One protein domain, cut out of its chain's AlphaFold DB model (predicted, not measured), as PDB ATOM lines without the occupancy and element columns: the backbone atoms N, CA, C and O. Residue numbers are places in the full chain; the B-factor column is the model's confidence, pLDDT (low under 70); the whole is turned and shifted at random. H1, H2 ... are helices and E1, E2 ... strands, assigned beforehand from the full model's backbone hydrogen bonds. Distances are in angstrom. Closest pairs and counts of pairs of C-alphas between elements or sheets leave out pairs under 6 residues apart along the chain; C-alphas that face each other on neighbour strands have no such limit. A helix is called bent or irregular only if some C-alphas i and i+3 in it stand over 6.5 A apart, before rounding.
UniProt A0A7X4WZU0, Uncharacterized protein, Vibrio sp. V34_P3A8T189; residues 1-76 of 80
ATOM      1  N   MET A   1     191.688 199.533 122.731       81.75
ATOM      2  CA  MET A   1     190.325 199.397 123.306       81.75
ATOM      3  C   MET A   1     189.426 198.820 122.233       81.75
ATOM      4  O   MET A   1     189.335 199.430 121.173       81.75
ATOM      5  N   ILE A   2     188.802 197.676 122.508       86.38
ATOM      6  CA  ILE A   2     187.840 197.029 121.611       86.38
ATOM      7  C   ILE A   2     186.424 197.406 122.054       86.38
ATOM      8  O   ILE A   2     186.119 197.315 123.241       86.38
ATOM      9  N   ASP A   3     185.571 197.824 121.118       86.06
ATOM     10  CA  ASP A   3     184.133 197.982 121.338       86.06
ATOM     11  C   ASP A   3     183.361 196.923 120.536       86.06
ATOM     12  O   ASP A   3     183.522 196.747 119.324       86.06
ATOM     13  N   ILE A   4     182.557 196.147 121.265       87.88
ATOM     14  CA  ILE A   4     181.811 195.013 120.727       87.88
ATOM     15  C   ILE A   4     180.473 195.536 120.217       87.88
ATOM     16  O   ILE A   4     179.651 196.048 120.981       87.88
ATOM     17  N   ILE A   5     180.257 195.397 118.910       86.38
ATOM     18  CA  ILE A   5     179.023 195.816 118.241       86.38
ATOM     19  C   ILE A   5     178.041 194.636 118.180       86.38
ATOM     20  O   ILE A   5     176.844 194.815 118.390       86.38
ATOM     21  N   GLY A   6     178.553 193.426 117.943       86.56
ATOM     22  CA  GLY A   6     177.778 192.194 117.850       86.56
ATOM     23  C   GLY A   6     177.107 192.015 116.492       86.56
ATOM     24  O   GLY A   6     177.705 192.287 115.448       86.56
ATOM     25  N   LYS A   7     175.866 191.530 116.491       88.31
ATOM     26  CA  LYS A   7     175.074 191.410 115.264       88.31
ATOM     27  C   LYS A   7     174.558 192.775 114.832       88.31
ATOM     28  O   LYS A   7     174.045 193.537 115.651       88.31
ATOM     29  N   LEU A   8     174.679 193.063 113.542       83.75
ATOM     30  CA  LEU A   8     174.136 194.276 112.952       83.75
ATOM     31  C   LEU A   8     172.827 193.974 112.241       83.75
ATOM     32  O   LEU A   8     172.599 192.863 111.773       83.75
ATOM     33  N   TYR A   9     171.987 194.992 112.141       82.88
ATOM     34  CA  TYR A   9     170.736 194.912 111.417       82.88
ATOM     35  C   TYR A   9     170.594 196.138 110.524       82.88
ATOM     36  O   TYR A   9     170.900 197.252 110.953       82.88
ATOM     37  N   ASP A  10     170.134 195.925 109.299       81.62
ATOM     38  CA  ASP A  10     169.822 196.975 108.337       81.62
ATOM     39  C   ASP A  10     168.305 197.119 108.182       81.62
ATOM     40  O   ASP A  10     167.545 196.177 108.423       81.62
ATOM     41  N   VAL A  11     167.850 198.308 107.799       81.44
ATOM     42  CA  VAL A  11     166.428 198.592 107.607       81.44
ATOM     43  C   VAL A  11     166.178 198.740 106.116       81.44
ATOM     44  O   VAL A  11     166.440 199.782 105.524       81.44
ATOM     45  N   SER A  12     165.601 197.703 105.509       76.44
ATOM     46  CA  SER A  12     165.392 197.646 104.057       76.44
ATOM     47  C   SER A  12     164.333 198.628 103.543       76.44
ATOM     48  O   SER A  12     164.255 198.847 102.335       76.44
ATOM     49  N   ASN A  13     163.488 199.180 104.423       75.12
ATOM     50  CA  ASN A  13     162.468 200.167 104.064       75.12
ATOM     51  C   ASN A  13     162.155 201.108 105.244       75.12
ATOM     52  O   ASN A  13     161.161 200.903 105.948       75.12
ATOM     53  N   PRO A  14     163.013 202.108 105.507       75.81
ATOM     54  CA  PRO A  14     162.900 202.956 106.694       75.81
ATOM     55  C   PRO A  14     161.669 203.874 106.683       75.81
ATOM     56  O   PRO A  14     161.279 204.362 107.737       75.81
ATOM     57  N   GLU A  15     161.046 204.093 105.523       80.88
ATOM     58  CA  GLU A  15     159.876 204.972 105.365       80.88
ATOM     59  C   GLU A  15     158.529 204.231 105.497       80.88
ATOM     60  O   GLU A  15     157.471 204.853 105.434       80.88
ATOM     61  N   SER A  16     158.536 202.905 105.683       84.56
ATOM     62  CA  SER A  16     157.310 202.120 105.876       84.56
ATOM     63  C   SER A  16     156.773 202.226 107.304       84.56
ATOM     64  O   SER A  16     157.545 202.221 108.259       84.56
ATOM     65  N   GLU A  17     155.447 202.178 107.469       82.69
ATOM     66  CA  GLU A  17     154.802 201.993 108.784       82.69
ATOM     67  C   GLU A  17     155.184 200.657 109.454       82.69
ATOM     68  O   GLU A  17     154.968 200.466 110.649       82.69
ATOM     69  N   SER A  18     155.760 199.715 108.700       78.38
ATOM     70  CA  SER A  18     156.316 198.455 109.204       78.38
ATOM     71  C   SER A  18     157.705 198.218 108.601       78.38
ATOM     72  O   SER A  18     157.834 197.498 107.605       78.38
ATOM     73  N   PRO A  19     158.761 198.841 109.158       77.56
ATOM     74  CA  PRO A  19     160.112 198.692 108.639       77.56
ATOM     75  C   PRO A  19     160.556 197.231 108.744       77.56
ATOM     76  O   PRO A  19     160.467 196.604 109.800       77.56
ATOM     77  N   THR A  20     161.041 196.681 107.633       81.81
ATOM     78  CA  THR A  20     161.623 195.337 107.621       81.81
ATOM     79  C   THR A  20     163.085 195.430 108.016       81.81
ATOM     80  O   THR A  20     163.860 196.149 107.381       81.81
ATOM     81  N   VAL A  21     163.439 194.698 109.066       83.56
ATOM     82  CA  VAL A  21     164.796 194.615 109.595       83.56
ATOM     83  C   VAL A  21     165.458 193.355 109.042       83.56
ATOM     84  O   VAL A  21     164.885 192.270 109.131       83.56
ATOM     85  N   ILE A  22     166.647 193.498 108.465       84.88
ATOM     86  CA  ILE A  22     167.448 192.398 107.919       84.88
ATOM     87  C   ILE A  22     168.699 192.257 108.783       84.88
ATOM     88  O   ILE A  22     169.408 193.235 108.991       84.88
ATOM     89  N   GLU A  23     168.973 191.057 109.296       84.94
ATOM     90  CA  GLU A  23     170.238 190.774 109.983       84.94
ATOM     91  C   GLU A  23     171.389 190.826 108.968       84.94
ATOM     92  O   GLU A  23     171.322 190.203 107.909       84.94
ATOM     93  N   LEU A  24     172.432 191.595 109.276       82.69
ATOM     94  CA  LEU A  24     173.665 191.619 108.500       82.69
ATOM     95  C   LEU A  24     174.569 190.477 108.961       82.69
ATOM     96  O   LEU A  24     174.813 190.325 110.158       82.69
ATOM     97  N   ASP A  25     175.099 189.726 107.997       87.69
ATOM     98  CA  ASP A  25     175.946 188.565 108.262       87.69
ATOM     99  C   ASP A  25     177.177 188.908 109.108       87.69
ATOM    100  O   ASP A  25     177.900 189.877 108.842       87.69
ATOM    101  N   GLY A  26     177.461 188.029 110.066       90.00
ATOM    102  CA  GLY A  26     178.672 188.048 110.872       90.00
ATOM    103  C   GLY A  26     178.559 188.786 112.204       90.00
ATOM    104  O   GLY A  26     177.559 189.427 112.543       90.00
ATOM    105  N   TYR A  27     179.635 188.697 112.978       92.06
ATOM    106  CA  TYR A  27     179.792 189.364 114.264       92.06
ATOM    107  C   TYR A  27     180.767 190.529 114.135       92.06
ATOM    108  O   TYR A  27     181.841 190.399 113.552       92.06
ATOM    109  N   HIS A  28     180.387 191.691 114.652       92.25
ATOM    110  CA  HIS A  28     181.089 192.936 114.382       92.25
ATOM    111  C   HIS A  28     181.736 193.507 115.641       92.25
ATOM    112  O   HIS A  28     181.133 193.557 116.714       92.25
ATOM    113  N   ALA A  29     182.951 194.014 115.481       91.69
ATOM    114  CA  ALA A  29     183.659 194.771 116.505       91.69
ATOM    115  C   ALA A  29     184.401 195.940 115.857       91.69
ATOM    116  O   ALA A  29     184.658 195.947 114.647       91.69
ATOM    117  N   ASN A  30     184.752 196.940 116.652       91.75
ATOM    118  CA  ASN A  30     185.669 197.988 116.234       91.75
ATOM    119  C   ASN A  30     186.735 198.244 117.312       91.75
ATOM    120  O   ASN A  30     186.630 197.805 118.456       91.75
ATOM    121  N   SER A  31     187.801 198.930 116.921       91.12
ATOM    122  CA  SER A  31     188.909 199.282 117.806       91.12
ATOM    123  C   SER A  31     189.423 200.677 117.491       91.12
ATOM    124  O   SER A  31     189.385 201.118 116.340       91.12
ATOM    125  N   THR A  32     189.956 201.353 118.505       89.81
ATOM    126  CA  THR A  32     190.683 202.619 118.339       89.81
ATOM    127  C   THR A  32     192.097 202.441 117.777       89.81
ATOM    128  O   THR A  32     192.734 203.413 117.375       89.81
ATOM    129  N   GLN A  33     192.602 201.206 117.753       90.06
ATOM    130  CA  GLN A  33     193.938 200.842 117.280       90.06
ATOM    131  C   GLN A  33     193.851 199.648 116.331       90.06
ATOM    132  O   GLN A  33     192.964 198.804 116.459       90.06
ATOM    133  N   LEU A  34     194.778 199.575 115.378       89.62
ATOM    134  CA  LEU A  34     194.877 198.419 114.501       89.62
ATOM    135  C   LEU A  34     195.354 197.213 115.317       89.62
ATOM    136  O   LEU A  34     196.472 197.221 115.819       89.62
ATOM    137  N   VAL A  35     194.515 196.187 115.415       90.00
ATOM    138  CA  VAL A  35     194.891 194.863 115.927       90.00
ATOM    139  C   VAL A  35     195.519 194.079 114.775       90.00
ATOM    140  O   VAL A  35     194.831 193.786 113.791       90.00
ATOM    141  N   GLU A  36     196.827 193.812 114.845       90.19
ATOM    142  CA  GLU A  36     197.572 193.182 113.742       90.19
ATOM    143  C   GLU A  36     197.073 191.765 113.440       90.19
ATOM    144  O   GLU A  36     196.880 191.409 112.278       90.19
ATOM    145  N   GLU A  37     196.746 190.999 114.475       87.94
ATOM    146  CA  GLU A  37     196.230 189.632 114.357       87.94
ATOM    147  C   GLU A  37     194.852 189.569 113.687       87.94
ATOM    148  O   GLU A  37     194.469 188.554 113.102       87.94
ATOM    149  N   TRP A  38     194.104 190.677 113.721       92.25
ATOM    150  CA  TRP A  38     192.766 190.758 113.144       92.25
ATOM    151  C   TRP A  38     192.751 191.399 111.756       92.25
ATOM    152  O   TRP A  38     191.677 191.679 111.221       92.25
ATOM    153  N   GLN A  39     193.912 191.641 111.132       91.81
ATOM    154  CA  GLN A  39     193.971 192.265 109.804       91.81
ATOM    155  C   GLN A  39     193.152 191.504 108.752       91.81
ATOM    156  O   GLN A  39     192.529 192.137 107.903       91.81
ATOM    157  N   GLN A  40     193.089 190.172 108.844       92.25
ATOM    158  CA  GLN A  40     192.281 189.333 107.951       92.25
ATOM    159  C   GLN A  40     190.763 189.526 108.118       92.25
ATOM    160  O   GLN A  40     190.014 189.343 107.162       92.25
ATOM    161  N   PHE A  41     190.312 189.941 109.305       93.50
ATOM    162  CA  PHE A  41     188.901 190.210 109.610       93.50
ATOM    163  C   PHE A  41     188.523 191.673 109.370       93.50
ATOM    164  O   PHE A  41     187.366 192.054 109.559       93.50
ATOM    165  N   LYS A  42     189.490 192.523 108.999       93.62
ATOM    166  CA  LYS A  42     189.260 193.951 108.798       93.62
ATOM    167  C   LYS A  42     188.309 194.168 107.624       93.62
ATOM    168  O   LYS A  42     188.519 193.657 106.527       93.62
ATOM    169  N   VAL A  43     187.294 194.994 107.843       91.56
ATOM    170  CA  VAL A  43     186.308 195.364 106.824       91.56
ATOM    171  C   VAL A  43     186.179 196.875 106.713       91.56
ATOM    172  O   VAL A  43     186.363 197.606 107.687       91.56
ATOM    173  N   GLU A  44     185.814 197.348 105.525       88.81
ATOM    174  CA  GLU A  44     185.312 198.708 105.355       88.81
ATOM    175  C   GLU A  44     183.789 198.690 105.526       88.81
ATOM    176  O   GLU A  44     183.098 197.947 104.823       88.81
ATOM    177  N   PRO A  45     183.237 199.442 106.491       82.31
ATOM    178  CA  PRO A  45     181.804 199.444 106.720       82.31
ATOM    179  C   PRO A  45     181.076 200.155 105.575       82.31
ATOM    180  O   PRO A  45     181.340 201.318 105.286       82.31
ATOM    181  N   THR A  46     180.126 199.466 104.947       78.62
ATOM    182  CA  THR A  46     179.230 200.042 103.928       78.62
ATOM    183  C   THR A  46     177.976 200.678 104.530       78.62
ATOM    184  O   THR A  46     177.287 201.440 103.860       78.62
ATOM    185  N   THR A  47     177.695 200.386 105.801       72.38
ATOM    186  CA  THR A  47     176.582 200.928 106.583       72.38
ATOM    187  C   THR A  47     177.108 201.774 107.747       72.38
ATOM    188  O   THR A  47     178.231 201.544 108.210       72.38
ATOM    189  N   PRO A  48     176.336 202.759 108.246       78.06
ATOM    190  CA  PRO A  48     176.732 203.541 109.412       78.06
ATOM    191  C   PRO A  48     177.009 202.640 110.622       78.06
ATOM    192  O   PRO A  48     176.201 201.781 110.966       78.06
ATOM    193  N   ARG A  49     178.146 202.851 111.292       77.56
ATOM    194  CA  ARG A  49     178.528 202.107 112.501       77.56
ATOM    195  C   ARG A  49     178.779 203.049 113.662       77.56
ATOM    196  O   ARG A  49     179.140 204.207 113.463       77.56
ATOM    197  N   ARG A  50     178.637 202.527 114.883       76.75
ATOM    198  CA  ARG A  50     179.148 203.207 116.075       76.75
ATOM    199  C   ARG A  50     180.660 203.369 115.918       76.75
ATOM    200  O   ARG A  50     181.343 202.431 115.508       76.75
ATOM    201  N   THR A  51     181.166 204.563 116.192       80.94
ATOM    202  CA  THR A  51     182.592 204.892 116.113       80.94
ATOM    203  C   THR A  51     183.023 205.635 117.362       80.94
ATOM    204  O   THR A  51     182.204 206.197 118.093       80.94
ATOM    205  N   PHE A  52     184.329 205.639 117.602       79.94
ATOM    206  CA  PHE A  52     184.918 206.440 118.661       79.94
ATOM    207  C   PHE A  52     185.105 207.878 118.170       79.94
ATOM    208  O   PHE A  52     185.671 208.121 117.103       79.94
ATOM    209  N   PHE A  53     184.621 208.850 118.942       83.06
ATOM    210  CA  PHE A  53     184.707 210.255 118.558       83.06
ATOM    211  C   PHE A  53     186.153 210.766 118.630       83.06
ATOM    212  O   PHE A  53     186.823 210.613 119.649       83.06
ATOM    213  N   GLY A  54     186.619 211.415 117.559       83.38
ATOM    214  CA  GLY A  54     187.920 212.089 117.534       83.38
ATOM    215  C   GLY A  54     189.141 211.169 117.430       83.38
ATOM    216  O   GLY A  54     190.261 211.663 117.532       83.38
ATOM    217  N   VAL A  55     188.955 209.864 117.207       85.88
ATOM    218  CA  VAL A  55     190.049 208.896 117.027       85.88
ATOM    219  C   VAL A  55     189.778 207.959 115.843       85.88
ATOM    220  O   VAL A  55     188.615 207.751 115.481       85.88
ATOM    221  N   PRO A  56     190.823 207.381 115.217       85.81
ATOM    222  CA  PRO A  56     190.650 206.362 114.188       85.81
ATOM    223  C   PRO A  56     189.796 205.199 114.699       85.81
ATOM    224  O   PRO A  56     189.891 204.813 115.860       85.81
ATOM    225  N   SER A  57     188.962 204.645 113.824       88.94
ATOM    226  CA  SER A  57     188.186 203.437 114.106       88.94
ATOM    227  C   SER A  57     188.518 202.383 113.057       88.94
ATOM    228  O   SER A  57     188.384 202.625 111.858       88.94
ATOM    229  N   TYR A  58     188.961 201.218 113.517       91.69
ATOM    230  CA  TYR A  58     189.197 200.031 112.703       91.69
ATOM    231  C   TYR A  58     188.034 199.076 112.915       91.69
ATOM    232  O   TYR A  58     187.629 198.868 114.055       91.69
ATOM    233  N   PHE A  59     187.479 198.523 111.841       92.69
ATOM    234  CA  PHE A  59     186.289 197.678 111.904       92.69
ATOM    235  C   PHE A  59     186.630 196.256 111.507       92.69
ATOM    236  O   PHE A  59     187.357 196.037 110.539       92.69
ATOM    237  N   TYR A  60     186.038 195.309 112.222       93.44
ATOM    238  CA  TYR A  60     186.258 193.886 112.041       93.44
ATOM    239  C   TYR A  60     184.920 193.171 111.879       93.44
ATOM    240  O   TYR A  60     183.911 193.576 112.471       93.44
ATOM    241  N   ARG A  61     184.911 192.133 111.043       94.00
ATOM    242  CA  ARG A  61     183.785 191.220 110.870       94.00
ATOM    243  C   ARG A  61     184.284 189.784 110.961       94.00
ATOM    244  O   ARG A  61     185.068 189.352 110.121       94.00
ATOM    245  N   PHE A  62     183.742 189.078 111.935       94.06
ATOM    246  CA  PHE A  62     183.923 187.656 112.179       94.06
ATOM    247  C   PHE A  62     182.719 186.886 111.622       94.06
ATOM    248  O   PHE A  62     181.652 187.471 111.404       94.06
ATOM    249  N   ALA A  63     182.870 185.589 111.388       93.44
ATOM    250  CA  ALA A  63     181.807 184.693 110.955       93.44
ATOM    251  C   ALA A  63     180.672 184.628 111.991       93.44
ATOM    252  O   ALA A  63     179.501 184.730 111.627       93.44
ATOM    253  N   ASP A  64     181.015 184.536 113.278       92.31
ATOM    254  CA  ASP A  64     180.068 184.516 114.390       92.31
ATOM    255  C   ASP A  64     180.718 184.945 115.724       92.31
ATOM    256  O   ASP A  64     181.885 185.332 115.781       92.31
ATOM    257  N   GLU A  65     179.927 184.941 116.801       91.19
ATOM    258  CA  GLU A  65     180.385 185.336 118.140       91.19
ATOM    259  C   GLU A  65     181.485 184.415 118.691       91.19
ATOM    260  O   GLU A  65     182.343 184.874 119.443       91.19
ATOM    261  N   SER A  66     181.475 183.131 118.337       91.25
ATOM    262  CA  SER A  66     182.459 182.151 118.807       91.25
ATOM    263  C   SER A  66     183.828 182.448 118.207       91.25
ATOM    264  O   SER A  66     184.786 182.555 118.965       91.25
ATOM    265  N   GLU A  67     183.897 182.701 116.894       90.62
ATOM    266  CA  GLU A  67     185.148 183.093 116.222       90.62
ATOM    267  C   GLU A  67     185.713 184.383 116.841       90.62
ATOM    268  O   GLU A  67     186.894 184.460 117.177       90.62
ATOM    269  N   PHE A  68     184.857 185.380 117.101       90.81
ATOM    270  CA  PHE A  68     185.276 186.583 117.824       90.81
ATOM    271  C   PHE A  68     185.862 186.256 119.208       90.81
ATOM    272  O   PHE A  68     186.906 186.795 119.575       90.81
ATOM    273  N   ARG A  69     185.204 185.391 119.990       87.81
ATOM    274  CA  ARG A  69     185.639 185.042 121.353       87.81
ATOM    275  C   ARG A  69     186.962 184.289 121.373       87.81
ATOM    276  O   ARG A  69     187.758 184.566 122.264       87.81
ATOM    277  N   GLU A  70     187.211 183.403 120.412       89.00
ATOM    278  CA  GLU A  70     188.501 182.715 120.279       89.00
ATOM    279  C   GLU A  70     189.638 183.726 120.091       89.00
ATOM    280  O   GLU A  70     190.655 183.656 120.776       89.00
ATOM    281  N   HIS A  71     189.444 184.730 119.235       84.62
ATOM    282  CA  HIS A  71     190.446 185.772 119.015       84.62
ATOM    283  C   HIS A  71     190.568 186.764 120.178       84.62
ATOM    284  O   HIS A  71     191.670 187.196 120.500       84.62
ATOM    285  N   TYR A  72     189.457 187.121 120.819       81.94
ATOM    286  CA  TYR A  72     189.447 188.086 121.919       81.94
ATOM    287  C   TYR A  72     189.994 187.513 123.237       81.94
ATOM    288  O   TYR A  72     190.611 188.241 124.012       81.94
ATOM    289  N   GLN A  73     189.789 186.217 123.505       69.69
ATOM    290  CA  GLN A  73     190.363 185.556 124.683       69.69
ATOM    291  C   GLN A  73     191.869 185.339 124.563       69.69
ATOM    292  O   GLN A  73     192.555 185.509 125.563       69.69
ATOM    293  N   ASN A  74     192.386 185.040 123.366       59.97
ATOM    294  CA  ASN A  74     193.834 184.931 123.158       59.97
ATOM    295  C   ASN A  74     194.567 186.240 123.520       59.97
ATOM    296  O   ASN A  74     195.597 186.190 124.178       59.97
ATOM    297  N   ASP A  75     193.972 187.401 123.222       55.66
ATOM    298  CA  ASP A  75     194.507 188.732 123.579       55.66
ATOM    299  C   ASP A  75     194.476 189.001 125.105       55.66
ATOM    300  O   ASP A  75     195.229 189.821 125.621       55.66
ATOM    301  N   SER A  76     193.607 188.302 125.852       55.88
ATOM    302  CA  SER A  76     193.436 188.475 127.307       55.88
ATOM    303  C   SER A  76     194.292 187.521 128.156       55.88
ATOM    304  O   SER A  76     194.446 187.762 129.353       55.88
TER     305      SER A  76
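AT A GLANCE: This is residues 1 to 76 of the 80 residues of an uncharacterized protein of Vibrio sp. V34_P3A8T189 (UniProt A0A7X4WZU0). A long hairpin of two bent strands, E1 and E2, makes the length; E3 pairs with E2 away from the hairpin's tip, and H1 and H2 lie there on one face of the strongly twisted sheet. The 76 printed residues include E1, E2, H1, E3, H2 in that order, class mixed; the sheet is E1 - E2 - E3, antiparallel. It is only just loose, close to compact: radius of gyration of the C-alphas 13.9 A, spans 45 by 30 by 18 A.

HOW THE PARTS SIT: E1, residues 2 to 11, and E2, residues 21 to 31, form an antiparallel hairpin; N 10 and O 22, 2.8 A apart, are within hydrogen-bond range. E1 bends by 57 degrees at residue 7, E2 by 74 degrees at residue 25. E3, residues 58 to 62, is antiparallel to E2, with N 60 and O 29 at 2.9 A. H1, residues 36 to 41, and H2, residues 65 to 76, are on the same face: two layers, helices on one face of a sheet. H1, height 6.0 A, is over none of the strands; its closest C-alphas to E3 are Phe 41 and Tyr 60, 5.1 A. H2, height 10.2 A, runs along E2 at 9 degrees on the local plane; their closest C-alphas are Tyr 27 and Glu 65, 5.6 A. O i to N i+4 pairs within range are 0 of 2 in H1, with 2 of 3 for i+3, and 6 of 8 in H2.

IN THESE COORDINATES: E1 runs 25.6 A from C-alpha 2 at (187.840, 197.029, 121.611), E2 25.9 A, H1 10.1 A, E3 13.5 A, and H2 16.3 A to C-alpha 76 at (193.436, 188.475, 127.307). H1 is irregular, with C-alphas 37 and 40 7.5 A apart.

THE WHOLE: The C-alphas farthest apart, Glu 17 and Asn 74, are 45.0 A apart. The printed part has no cut; the link from H1 to E3, residues 42 to 57, is long. Residues 73 to 76 have pLDDT under 70.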